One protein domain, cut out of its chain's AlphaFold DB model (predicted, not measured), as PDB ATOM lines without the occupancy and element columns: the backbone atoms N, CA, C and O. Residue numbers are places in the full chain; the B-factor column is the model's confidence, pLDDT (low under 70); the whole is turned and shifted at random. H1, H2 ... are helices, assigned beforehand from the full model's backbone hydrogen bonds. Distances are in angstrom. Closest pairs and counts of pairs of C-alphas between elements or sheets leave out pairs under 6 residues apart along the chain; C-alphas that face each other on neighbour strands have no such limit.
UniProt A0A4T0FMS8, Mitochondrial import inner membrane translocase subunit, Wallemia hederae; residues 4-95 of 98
ATOM      1  N   ALA A   4     317.439 227.706 119.429       83.44
ATOM      2  CA  ALA A   4     318.750 227.463 120.021       83.44
ATOM      3  C   ALA A   4     318.741 227.671 121.546       83.44
ATOM      4  O   ALA A   4     319.177 226.794 122.291       83.44
ATOM      5  N   THR A   5     318.149 228.768 122.030       87.12
ATOM      6  CA  THR A   5     318.037 229.062 123.469       87.12
ATOM      7  C   THR A   5     317.148 228.052 124.196       87.12
ATOM      8  O   THR A   5     317.440 227.676 125.329       87.12
ATOM      9  N   GLN A   6     316.075 227.574 123.555       89.75
ATOM     10  CA  GLN A   6     315.206 226.537 124.124       89.75
ATOM     11  C   GLN A   6     315.976 225.222 124.340       89.75
ATOM     12  O   GLN A   6     315.821 224.578 125.376       89.75
ATOM     13  N   ARG A   7     316.824 224.832 123.378       88.44
ATOM     14  CA  ARG A   7     317.657 223.623 123.475       88.44
ATOM     15  C   ARG A   7     318.727 223.755 124.555       88.44
ATOM     16  O   ARG A   7     318.854 222.853 125.375       88.44
ATOM     17  N   GLU A   8     319.436 224.881 124.602       91.56
ATOM     18  CA  GLU A   8     320.440 225.151 125.640       91.56
ATOM     19  C   GLU A   8     319.832 225.146 127.044       91.56
ATOM     20  O   GLU A   8     320.395 224.544 127.959       91.56
ATOM     21  N   LEU A   9     318.652 225.753 127.214       92.75
ATOM     22  CA  LEU A   9     317.946 225.748 128.490       92.75
ATOM     23  C   LEU A   9     317.537 224.331 128.902       92.75
ATOM     24  O   LEU A   9     317.712 223.967 130.060       92.75
ATOM     25  N   ASN A  10     317.032 223.519 127.969       90.81
ATOM     26  CA  ASN A  10     316.680 222.129 128.258       90.81
ATOM     27  C   ASN A  10     317.912 221.326 128.698       90.81
ATOM     28  O   ASN A  10     317.862 220.647 129.721       90.81
ATOM     29  N   THR A  11     319.043 221.468 127.996       93.31
ATOM     30  CA  THR A  11     320.309 220.830 128.388       93.31
ATOM     31  C   THR A  11     320.787 221.307 129.758       93.31
ATOM     32  O   THR A  11     321.217 220.499 130.580       93.31
ATOM     33  N   PHE A  12     320.688 222.607 130.036       95.25
ATOM     34  CA  PHE A  12     321.041 223.165 131.338       95.25
ATOM     35  C   PHE A  12     320.166 222.583 132.457       95.25
ATOM     36  O   PHE A  12     320.679 222.135 133.481       95.25
ATOM     37  N   VAL A  13     318.848 222.520 132.249       95.75
ATOM     38  CA  VAL A  13     317.901 221.954 133.219       95.75
ATOM     39  C   VAL A  13     318.201 220.479 133.486       95.75
ATOM     40  O   VAL A  13     318.228 220.070 134.644       95.75
ATOM     41  N   GLU A  14     318.468 219.683 132.451       95.06
ATOM     42  CA  GLU A  14     318.822 218.267 132.606       95.06
ATOM     43  C   GLU A  14     320.096 218.080 133.443       95.06
ATOM     44  O   GLU A  14     320.137 217.229 134.338       95.06
ATOM     45  N   GLN A  15     321.120 218.904 133.206       96.06
ATOM     46  CA  GLN A  15     322.371 218.866 133.964       96.06
ATOM     47  C   GLN A  15     322.168 219.244 135.434       96.06
ATOM     48  O   GLN A  15     322.659 218.546 136.326       96.06
ATOM     49  N   GLU A  16     321.429 220.317 135.709       96.00
ATOM     50  CA  GLU A  16     321.156 220.750 137.082       96.00
ATOM     51  C   GLU A  16     320.268 219.745 137.830       96.00
ATOM     52  O   GLU A  16     320.512 219.447 139.001       96.00
ATOM     53  N   GLN A  17     319.304 219.117 137.151       95.62
ATOM     54  CA  GLN A  17     318.515 218.029 137.733       95.62
ATOM     55  C   GLN A  17     319.371 216.800 138.061       95.62
ATOM     56  O   GLN A  17     319.170 216.182 139.108       95.62
ATOM     57  N   ALA A  18     320.326 216.433 137.201       95.00
ATOM     58  CA  ALA A  18     321.244 215.329 137.477       95.00
ATOM     59  C   ALA A  18     322.109 215.610 138.718       95.00
ATOM     60  O   ALA A  18     322.257 214.738 139.577       95.00
ATOM     61  N   LYS A  19     322.610 216.845 138.865       96.12
ATOM     62  CA  LYS A  19     323.351 217.276 140.062       96.12
ATOM     63  C   LYS A  19     322.486 217.221 141.319       96.12
ATOM     64  O   LYS A  19     322.929 216.686 142.332       96.12
ATOM     65  N   ALA A  20     321.255 217.726 141.254       96.50
ATOM     66  CA  ALA A  20     320.330 217.707 142.386       96.50
ATOM     67  C   ALA A  20     320.011 216.273 142.843       96.50
ATOM     68  O   ALA A  20     320.013 215.989 144.041       96.50
ATOM     69  N   LYS A  21     319.816 215.347 141.894       95.56
ATOM     70  CA  LYS A  21     319.626 213.919 142.193       95.56
ATOM     71  C   LYS A  21     320.839 213.327 142.904       95.56
ATOM     72  O   LYS A  21     320.663 212.678 143.927       95.56
ATOM     73  N   LEU A  22     322.055 213.601 142.418       95.00
ATOM     74  CA  LEU A  22     323.282 213.129 143.066       95.00
ATOM     75  C   LEU A  22     323.410 213.663 144.498       95.00
ATOM     76  O   LEU A  22     323.717 212.897 145.404       95.00
ATOM     77  N   GLN A  23     323.141 214.952 144.716       96.12
ATOM     78  CA  GLN A  23     323.176 215.546 146.057       96.12
ATOM     79  C   GLN A  23     322.162 214.891 147.000       96.12
ATOM     80  O   GLN A  23     322.503 214.559 148.135       96.12
ATOM     81  N   SER A  24     320.944 214.628 146.518       95.62
ATOM     82  CA  SER A  24     319.939 213.894 147.290       95.62
ATOM     83  C   SER A  24     320.403 212.477 147.630       95.62
ATOM     84  O   SER A  24     320.256 212.057 148.772       95.62
ATOM     85  N   SER A  25     320.990 211.751 146.674       94.00
ATOM     86  CA  SER A  25     321.530 210.408 146.917       94.00
ATOM     87  C   SER A  25     322.662 210.422 147.944       94.00
ATOM     88  O   SER A  25     322.669 209.584 148.840       94.00
ATOM     89  N   THR A  26     323.573 211.399 147.876       94.81
ATOM     90  CA  THR A  26     324.630 211.580 148.884       94.81
ATOM     91  C   THR A  26     324.040 211.774 150.276       94.81
ATOM     92  O   THR A  26     324.515 211.147 151.223       94.81
ATOM     93  N   HIS A  27     322.995 212.596 150.410       93.94
ATOM     94  CA  HIS A  27     322.322 212.804 151.691       93.94
ATOM     95  C   HIS A  27     321.715 211.502 152.220       93.94
ATOM     96  O   HIS A  27     322.007 211.101 153.342       93.94
ATOM     97  N   THR A  28     320.962 210.787 151.379       90.69
ATOM     98  CA  THR A  28     320.341 209.505 151.740       90.69
ATOM     99  C   THR A  28     321.368 208.459 152.169       90.69
ATOM    100  O   THR A  28     321.185 207.795 153.188       90.69
ATOM    101  N   PHE A  29     322.466 208.304 151.427       91.88
ATOM    102  CA  PHE A  29     323.513 207.343 151.783       91.88
ATOM    103  C   PHE A  29     324.272 207.757 153.034       91.88
ATOM    104  O   PHE A  29     324.651 206.897 153.825       91.88
ATOM    105  N   THR A  30     324.453 209.060 153.249       91.19
ATOM    106  CA  THR A  30     325.036 209.562 154.491       91.19
ATOM    107  C   THR A  30     324.124 209.205 155.660       91.19
ATOM    108  O   THR A  30     324.580 208.538 156.572       91.19
ATOM    109  N   GLU A  31     322.831 209.520 155.621       86.25
ATOM    110  CA  GLU A  31     321.895 209.169 156.704       86.25
ATOM    111  C   GLU A  31     321.839 207.657 156.980       86.25
ATOM    112  O   GLU A  31     321.830 207.232 158.134       86.25
ATOM    113  N   MET A  32     321.845 206.842 155.924       86.94
ATOM    114  CA  MET A  32     321.777 205.385 156.023       86.94
ATOM    115  C   MET A  32     323.062 204.769 156.586       86.94
ATOM    116  O   MET A  32     323.015 203.956 157.507       86.94
ATOM    117  N   CYS A  33     324.216 205.140 156.033       90.19
ATOM    118  CA  CYS A  33     325.485 204.502 156.364       90.19
ATOM    119  C   CYS A  33     326.143 205.104 157.606       90.19
ATOM    120  O   CYS A  33     326.960 204.445 158.244       90.19
ATOM    121  N   TRP A  34     325.813 206.344 157.971       86.25
ATOM    122  CA  TRP A  34     326.486 207.058 159.053       86.25
ATOM    123  C   TRP A  34     326.082 206.598 160.453       86.25
ATOM    124  O   TRP A  34     326.894 206.694 161.370       86.25
ATOM    125  N   ASN A  35     324.841 206.150 160.658       69.44
ATOM    126  CA  ASN A  35     324.185 206.366 161.945       69.44
ATOM    127  C   ASN A  35     324.871 205.720 163.165       69.44
ATOM    128  O   ASN A  35     324.739 204.532 163.478       69.44
ATOM    129  N   LYS A  36     325.523 206.599 163.938       57.34
ATOM    130  CA  LYS A  36     325.569 206.521 165.393       57.34
ATOM    131  C   LYS A  36     324.178 206.796 165.926       57.34
ATOM    132  O   LYS A  36     323.537 207.769 165.552       57.34
ATOM    133  N   TRP A  37     323.751 205.923 166.816       52.28
ATOM    134  CA  TRP A  37     322.510 206.036 167.552       52.28
ATOM    135  C   TRP A  37     322.433 207.423 168.175       52.28
ATOM    136  O   TRP A  37     323.338 207.813 168.911       52.28
ATOM    137  N   VAL A  38     321.379 208.164 167.841       42.88
ATOM    138  CA  VAL A  38     320.944 209.287 168.667       42.88
ATOM    139  C   VAL A  38     320.669 208.696 170.048       42.88
ATOM    140  O   VAL A  38     320.041 207.639 170.135       42.88
ATOM    141  N   ASP A  39     321.202 209.329 171.092       50.41
ATOM    142  CA  ASP A  39     320.864 209.034 172.485       50.41
ATOM    143  C   ASP A  39     319.348 208.939 172.611       50.41
ATOM    144  O   ASP A  39     318.619 209.916 172.440       50.41
ATOM    145  N   TRP A  40     318.870 207.729 172.835       48.47
ATOM    146  CA  TRP A  40     317.455 207.434 172.882       48.47
ATOM    147  C   TRP A  40     317.299 206.192 173.764       48.47
ATOM    148  O   TRP A  40     317.222 205.031 173.362       48.47
ATOM    149  N   GLU A  41     317.370 206.486 175.052       50.00
ATOM    150  CA  GLU A  41     316.649 205.803 176.107       50.00
ATOM    151  C   GLU A  41     315.209 205.554 175.595       50.00
ATOM    152  O   GLU A  41     314.463 206.518 175.448       50.00
ATOM    153  N   TYR A  42     314.857 204.301 175.226       57.91
ATOM    154  CA  TYR A  42     313.508 203.689 175.344       57.91
ATOM    155  C   TYR A  42     312.949 202.787 174.199       57.91
ATOM    156  O   TYR A  42     311.889 202.223 174.425       57.91
ATOM    157  N   TRP A  43     313.543 202.533 173.014       58.38
ATOM    158  CA  TRP A  43     312.912 201.611 172.001       58.38
ATOM    159  C   TRP A  43     313.913 200.537 171.583       58.38
ATOM    160  O   TRP A  43     314.799 200.758 170.763       58.38
ATOM    161  N   GLU A  44     313.717 199.349 172.145       49.09
ATOM    162  CA  GLU A  44     314.592 198.177 172.076       49.09
ATOM    163  C   GLU A  44     314.378 197.296 170.822       49.09
ATOM    164  O   GLU A  44     314.770 196.137 170.824       49.09
ATOM    165  N   TYR A  45     313.746 197.776 169.737       56.00
ATOM    166  CA  TYR A  45     313.317 196.848 168.664       56.00
ATOM    167  C   TYR A  45     313.443 197.302 167.202       56.00
ATOM    168  O   TYR A  45     313.058 196.552 166.309       56.00
ATOM    169  N   LEU A  46     314.019 198.472 166.905       53.88
ATOM    170  CA  LEU A  46     314.261 198.920 165.517       53.88
ATOM    171  C   LEU A  46     315.716 199.348 165.304       53.88
ATOM    172  O   LEU A  46     316.020 200.421 164.793       53.88
ATOM    173  N   ALA A  47     316.622 198.474 165.731       51.97
ATOM    174  CA  ALA A  47     318.057 198.594 165.542       51.97
ATOM    175  C   ALA A  47     318.478 198.243 164.113       51.97
ATOM    176  O   ALA A  47     319.174 197.245 163.915       51.97
ATOM    177  N   ASP A  48     318.048 199.016 163.116       50.72
ATOM    178  CA  ASP A  48     318.532 198.774 161.759       50.72
ATOM    179  C   ASP A  48     320.050 199.027 161.690       50.72
ATOM    180  O   ASP A  48     320.592 200.013 162.203       50.72
ATOM    181  N   CYS A  49     320.756 198.024 161.183       52.53
ATOM    182  CA  CYS A  49     322.124 197.703 161.566       52.53
ATOM    183  C   CYS A  49     323.119 198.208 160.518       52.53
ATOM    184  O   CYS A  49     323.713 197.429 159.776       52.53
ATOM    185  N   SER A  50     323.338 199.522 160.484       58.84
ATOM    186  CA  SER A  50     324.478 200.110 159.771       58.84
ATOM    187  C   SER A  50     325.225 201.112 160.653       58.84
ATOM    188  O   SER A  50     325.272 202.310 160.390       58.84
ATOM    189  N   ARG A  51     325.835 200.614 161.737       69.81
ATOM    190  CA  ARG A  51     326.773 201.395 162.562       69.81
ATOM    191  C   ARG A  51     328.141 201.461 161.874       69.81
ATOM    192  O   ARG A  51     329.070 200.788 162.324       69.81
ATOM    193  N   CYS A  52     328.292 202.239 160.800       85.69
ATOM    194  CA  CYS A  52     329.642 202.444 160.274       85.69
ATOM    195  C   CYS A  52     330.461 203.372 161.155       85.69
ATOM    196  O   CYS A  52     331.634 203.087 161.325       85.69
ATOM    197  N   ILE A  53     329.874 204.411 161.759       86.75
ATOM    198  CA  ILE A  53     330.601 205.316 162.657       86.75
ATOM    199  C   ILE A  53     330.493 204.816 164.096       86.75
ATOM    200  O   ILE A  53     329.405 204.661 164.648       86.75
ATOM    201  N   THR A  54     331.635 204.569 164.736       78.19
ATOM    202  CA  THR A  54     331.700 204.003 166.098       78.19
ATOM    203  C   THR A  54     332.587 204.835 167.021       78.19
ATOM    204  O   THR A  54     332.317 204.917 168.223       78.19
ATOM    205  N   GLY A  55     333.563 205.561 166.469       74.31
ATOM    206  CA  GLY A  55     334.470 206.452 167.189       74.31
ATOM    207  C   GLY A  55     333.968 207.891 167.326       74.31
ATOM    208  O   GLY A  55     332.897 208.265 166.842       74.31
ATOM    209  N   SER A  56     334.717 208.715 168.055       76.31
ATOM    210  CA  SER A  56     334.514 210.166 168.042       76.31
ATOM    211  C   SER A  56     334.829 210.728 166.655       76.31
ATOM    212  O   SER A  56     335.701 210.229 165.947       76.31
ATOM    213  N   ILE A  57     334.111 211.780 166.264       76.06
ATOM    214  CA  ILE A  57     334.316 212.439 164.974       76.06
ATOM    215  C   ILE A  57     335.665 213.168 165.024       76.06
ATOM    216  O   ILE A  57     335.823 214.150 165.749       76.06
ATOM    217  N   GLY A  58     336.648 212.645 164.292       79.81
ATOM    218  CA  GLY A  58     337.972 213.238 164.112       79.81
ATOM    219  C   GLY A  58     338.162 213.808 162.706       79.81
ATOM    220  O   GLY A  58     337.243 213.828 161.893       79.81
ATOM    221  N   SER A  59     339.383 214.237 162.382       86.75
ATOM    222  CA  SER A  59     339.727 214.720 161.034       86.75
ATOM    223  C   SER A  59     339.749 213.620 159.965       86.75
ATOM    224  O   SER A  59     339.856 213.927 158.779       86.75
ATOM    225  N   ARG A  60     339.699 212.345 160.374       88.31
ATOM    226  CA  ARG A  60     339.677 211.160 159.509       88.31
ATOM    227  C   ARG A  60     338.871 210.047 160.165       88.31
ATOM    228  O   ARG A  60     338.871 209.935 161.392       88.31
ATOM    229  N   PHE A  61     338.262 209.207 159.340       88.75
ATOM    230  CA  PHE A  61     337.683 207.944 159.781       88.75
ATOM    231  C   PHE A  61     338.786 206.944 160.123       88.75
ATOM    232  O   PHE A  61     339.880 206.965 159.550       88.75
ATOM    233  N   SER A  62     338.506 206.046 161.062       89.75
ATOM    234  CA  SER A  62     339.335 204.856 161.228       89.75
ATOM    235  C   SER A  62     339.207 203.954 159.995       89.75
ATOM    236  O   SER A  62     338.205 203.987 159.282       89.75
ATOM    237  N   ARG A  63     340.194 203.082 159.758       91.44
ATOM    238  CA  ARG A  63     340.160 202.144 158.616       91.44
ATOM    239  C   ARG A  63     338.901 201.274 158.592       91.44
ATOM    240  O   ARG A  63     338.416 200.930 157.518       91.44
ATOM    241  N   ALA A  64     338.399 200.898 159.768       88.38
ATOM    242  CA  ALA A  64     337.187 200.098 159.898       88.38
ATOM    243  C   ALA A  64     335.943 200.887 159.465       88.38
ATOM    244  O   ALA A  64     335.121 200.359 158.722       88.38
ATOM    245  N   GLU A  65     335.840 202.152 159.875       89.44
ATOM    246  CA  GLU A  65     334.740 203.049 159.503       89.44
ATOM    247  C   GLU A  65     334.764 203.349 157.998       89.44
ATOM    248  O   GLU A  65     333.745 203.200 157.332       89.44
ATOM    249  N   GLU A  66     335.935 203.660 157.431       92.12
ATOM    250  CA  GLU A  66     336.121 203.862 155.986       92.12
ATOM    251  C   GLU A  66     335.689 202.629 155.177       92.12
ATOM    252  O   GLU A  66     334.890 202.729 154.247       92.12
ATOM    253  N   THR A  67     336.167 201.446 155.577       93.31
ATOM    254  CA  THR A  67     335.807 200.177 154.926       93.31
ATOM    255  C   THR A  67     334.311 199.898 155.045       93.31
ATOM    256  O   THR A  67     333.697 199.402 154.103       93.31
ATOM    257  N   CYS A  68     333.704 200.206 156.191       92.50
ATOM    258  CA  CYS A  68     332.269 200.036 156.378       92.50
ATOM    259  C   CYS A  68     331.468 200.967 155.466       92.50
ATOM    260  O   CYS A  68     330.567 200.492 154.785       92.50
ATOM    261  N   LEU A  69     331.816 202.258 155.412       92.56
ATOM    262  CA  LEU A  69     331.109 203.251 154.599       92.56
ATOM    263  C   LEU A  69     331.104 202.863 153.116       92.56
ATOM    264  O   LEU A  69     330.047 202.890 152.492       92.56
ATOM    265  N   VAL A  70     332.254 202.436 152.578       94.31
ATOM    266  CA  VAL A  70     332.357 201.963 151.186       94.31
ATOM    267  C   VAL A  70     331.452 200.753 150.958       94.31
ATOM    268  O   VAL A  70     330.576 200.784 150.098       94.31
ATOM    269  N   ASN A  71     331.585 199.718 151.792       94.75
ATOM    270  CA  ASN A  71     330.778 198.507 151.650       94.75
ATOM    271  C   ASN A  71     329.277 198.758 151.857       94.75
ATOM    272  O   ASN A  71     328.461 198.045 151.280       94.75
ATOM    273  N   CYS A  72     328.893 199.723 152.696       93.06
ATOM    274  CA  CYS A  72     327.497 200.078 152.932       93.06
ATOM    275  C   CYS A  72     326.848 200.626 151.659       93.06
ATOM    276  O   CYS A  72     325.806 200.122 151.233       93.06
ATOM    277  N   VAL A  73     327.499 201.604 151.019       94.88
ATOM    278  CA  VAL A  73     327.008 202.191 149.768       94.88
ATOM    279  C   VAL A  73     326.976 201.139 148.660       94.88
ATOM    280  O   VAL A  73     325.939 200.976 148.016       94.88
ATOM    281  N   ASP A  74     328.057 200.371 148.488       95.50
ATOM    282  CA  ASP A  74     328.142 199.335 147.450       95.50
ATOM    283  C   ASP A  74     327.042 198.278 147.612       95.50
ATOM    284  O   ASP A  74     326.318 197.976 146.663       95.50
ATOM    285  N   ARG A  75     326.822 197.778 148.835       93.06
ATOM    286  CA  ARG A  75     325.760 196.797 149.120       93.06
ATOM    287  C   ARG A  75     324.372 197.326 148.801       93.06
ATOM    288  O   ARG A  75     323.545 196.574 148.279       93.06
ATOM    289  N   PHE A  76     324.101 198.587 149.130       93.00
ATOM    290  CA  PHE A  76     322.813 199.192 148.823       93.00
ATOM    291  C   PHE A  76     322.600 199.291 147.310       93.00
ATOM    292  O   PHE A  76     321.540 198.901 146.811       93.00
ATOM    293  N   LEU A  77     323.604 199.769 146.570       95.44
ATOM    294  CA  LEU A  77     323.532 199.910 145.116       95.44
ATOM    295  C   LEU A  77     323.385 198.553 144.417       95.44
ATOM    296  O   LEU A  77     322.494 198.396 143.578       95.44
ATOM    297  N   ASP A  78     324.186 197.560 144.807       96.00
ATOM    298  CA  ASP A  78     324.135 196.205 144.252       96.00
ATOM    299  C   ASP A  78     322.774 195.548 144.491       96.00
ATOM    300  O   ASP A  78     322.166 194.997 143.569       96.00
ATOM    301  N   THR A  79     322.258 195.651 145.718       95.06
ATOM    302  CA  THR A  79     320.955 195.082 146.082       95.06
ATOM    303  C   THR A  79     319.822 195.788 145.342       95.06
ATOM    304  O   THR A  79     318.941 195.128 144.791       95.06
ATOM    305  N   SER A  80     319.863 197.121 145.260       94.94
ATOM    306  CA  SER A  80     318.863 197.909 144.531       94.94
ATOM    307  C   SER A  80     318.825 197.519 143.056       94.94
ATOM    308  O   SER A  80     317.756 197.265 142.500       94.94
ATOM    309  N   LEU A  81     319.995 197.395 142.423       96.69
ATOM    310  CA  LEU A  81     320.101 196.967 141.033       96.69
ATOM    311  C   LEU A  81     319.619 195.524 140.842       96.69
ATOM    312  O   LEU A  81     318.964 195.223 139.843       96.69
ATOM    313  N   HIS A  82     319.930 194.631 141.781       97.06
ATOM    314  CA  HIS A  82     319.463 193.249 141.751       97.06
ATOM    315  C   HIS A  82     317.933 193.163 141.805       97.06
ATOM    316  O   HIS A  82     317.333 192.476 140.977       97.06
ATOM    317  N   ILE A  83     317.297 193.915 142.709       96.88
ATOM    318  CA  ILE A  83     315.834 193.985 142.828       96.88
ATOM    319  C   ILE A  83     315.216 194.498 141.525       96.88
ATOM    320  O   ILE A  83     314.302 193.872 140.992       96.88
ATOM    321  N   VAL A  84     315.738 195.595 140.967       96.88
ATOM    322  CA  VAL A  84     315.228 196.157 139.705       96.88
ATOM    323  C   VAL A  84     315.325 195.141 138.565       96.88
ATOM    324  O   VAL A  84     314.364 194.967 137.817       96.88
ATOM    325  N   LYS A  85     316.450 194.424 138.450       96.25
ATOM    326  CA  LYS A  85     316.627 193.366 137.441       96.25
ATOM    327  C   LYS A  85     315.622 192.225 137.618       96.25
ATOM    328  O   LYS A  85     315.060 191.762 136.630       96.25
ATOM    329  N   ALA A  86     315.380 191.789 138.853       95.75
ATOM    330  CA  ALA A  86     314.411 190.735 139.143       95.75
ATOM    331  C   ALA A  86     312.979 191.157 138.770       95.75
ATOM    332  O   ALA A  86     312.245 190.389 138.146       95.75
ATOM    333  N   LEU A  87     312.602 192.399 139.088       96.19
ATOM    334  CA  LEU A  87     311.297 192.957 138.730       96.19
ATOM    335  C   LEU A  87     311.120 193.075 137.209       96.19
ATOM    336  O   LEU A  87     310.051 192.749 136.691       96.19
ATOM    337  N   ASP A  88     312.155 193.497 136.476       94.00
ATOM    338  CA  ASP A  88     312.080 193.589 135.013       94.00
ATOM    339  C   ASP A  88     311.927 192.210 134.357       94.00
ATOM    340  O   ASP A  88     311.095 192.035 133.465       94.00
ATOM    341  N   GLN A  89     312.645 191.200 134.855       93.19
ATOM    342  CA  GLN A  89     312.468 189.817 134.411       93.19
ATOM    343  C   GLN A  89     311.036 189.338 134.654       93.19
ATOM    344  O   GLN A  89     310.401 188.833 133.732       93.19
ATOM    345  N   GLN A  90     310.481 189.523 135.856       92.81
ATOM    346  CA  GLN A  90     309.092 189.143 136.139       92.81
ATOM    347  C   GLN A  90     308.097 189.840 135.203       92.81
ATOM    348  O   GLN A  90     307.170 189.202 134.703       92.81
ATOM    349  N   ARG A  91     308.311 191.127 134.909       91.88
ATOM    350  CA  ARG A  91     307.478 191.895 133.976       91.88
ATOM    351  C   ARG A  91     307.480 191.300 132.566       91.88
ATOM    352  O   ARG A  91     306.418 191.236 131.956       91.88
ATOM    353  N   GLN A  92     308.627 190.841 132.065       87.75
ATOM    354  CA  GLN A  92     308.729 190.205 130.743       87.75
ATOM    355  C   GLN A  92     307.934 188.890 130.666       87.75
ATOM    356  O   GLN A  92     307.290 188.627 129.657       87.75
ATOM    357  N   HIS A  93     307.906 188.100 131.744       80.00
ATOM    358  CA  HIS A  93     307.126 186.853 131.801       80.00
ATOM    359  C   HIS A  93     305.611 187.088 131.930       80.00
ATOM    360  O   HIS A  93     304.826 186.194 131.623       80.00
ATOM    361  N   MET A  94     305.194 188.270 132.397       77.62
ATOM    362  CA  MET A  94     303.784 188.666 132.513       77.62
ATOM    363  C   MET A  94     303.257 189.429 131.289       77.62
ATOM    364  O   MET A  94     302.065 189.732 131.235       77.62
ATOM    365  N   GLN A  95     304.105 189.758 130.308       70.12
ATOM    366  CA  GLN A  95     303.645 190.366 129.061       70.12
ATOM    367  C   GLN A  95     303.028 189.289 128.156       70.12
ATOM    368  O   GLN A  95     303.690 188.289 127.872       70.12
TER     369      GLN A  95
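What this domain is: This is residues 4 to 95 of the 98 residues of the protein "Mitochondrial import inner membrane translocase subunit" of Wallemia hederae (UniProt A0A4T0FMS8). Two long straight helices, H1 and H2, make an open V: the last turns of H1 meet H2 near its first third, and from there the two arms spread apart. The long link between them, residues 35 to 62, loops about the closed end of the V, and its residues 38 to 46 stick out. The printed part has 92 residues with two named helices, H1 then H2, and no named strand; the class is all helix. The whole is extended, with a radius of gyration of the C-alphas of 19.3 A, and the C-alphas span 56 by 42 by 29 A.

Where its parts are: H1 holds residues 4 to 34 and is 44.7 A long from C-alpha 4 at (318.750, 227.463, 120.021) to C-alpha 34 at (326.486, 207.058, 159.053). Residues 35 to 62 follow with no named element. H2, residues 63 to 94, is 46.8 A long and ends with C-alpha 94 at (303.784, 188.666, 132.513).

How they stand to each other: H1 touches H2 with residues 29 to 34 alone, and H2 touches H1 with residues 69 to 73 alone. The closest C-alphas of the two are those of Cys 33 and Cys 72, 5.9 A apart. The helices run opposite ways at a steep tilt of 61 degrees. Their centres are 20.8 A apart. Residues 4 to 25 of H1 stand free, as do residues 78 to 95, of which 78 to 94 belong to H2. In H1 and H2 every O i to N i+4 pair is within hydrogen-bond range.

The domain as a whole: The two C-alphas farthest apart are those of Ala 4 and Tyr 42, 60.4 A. The printed part has no cut. The link from H1 to H2, 28 residues, is long. The mean pLDDT of the printed part is 84.2, and residues 35 to 51 are under 70.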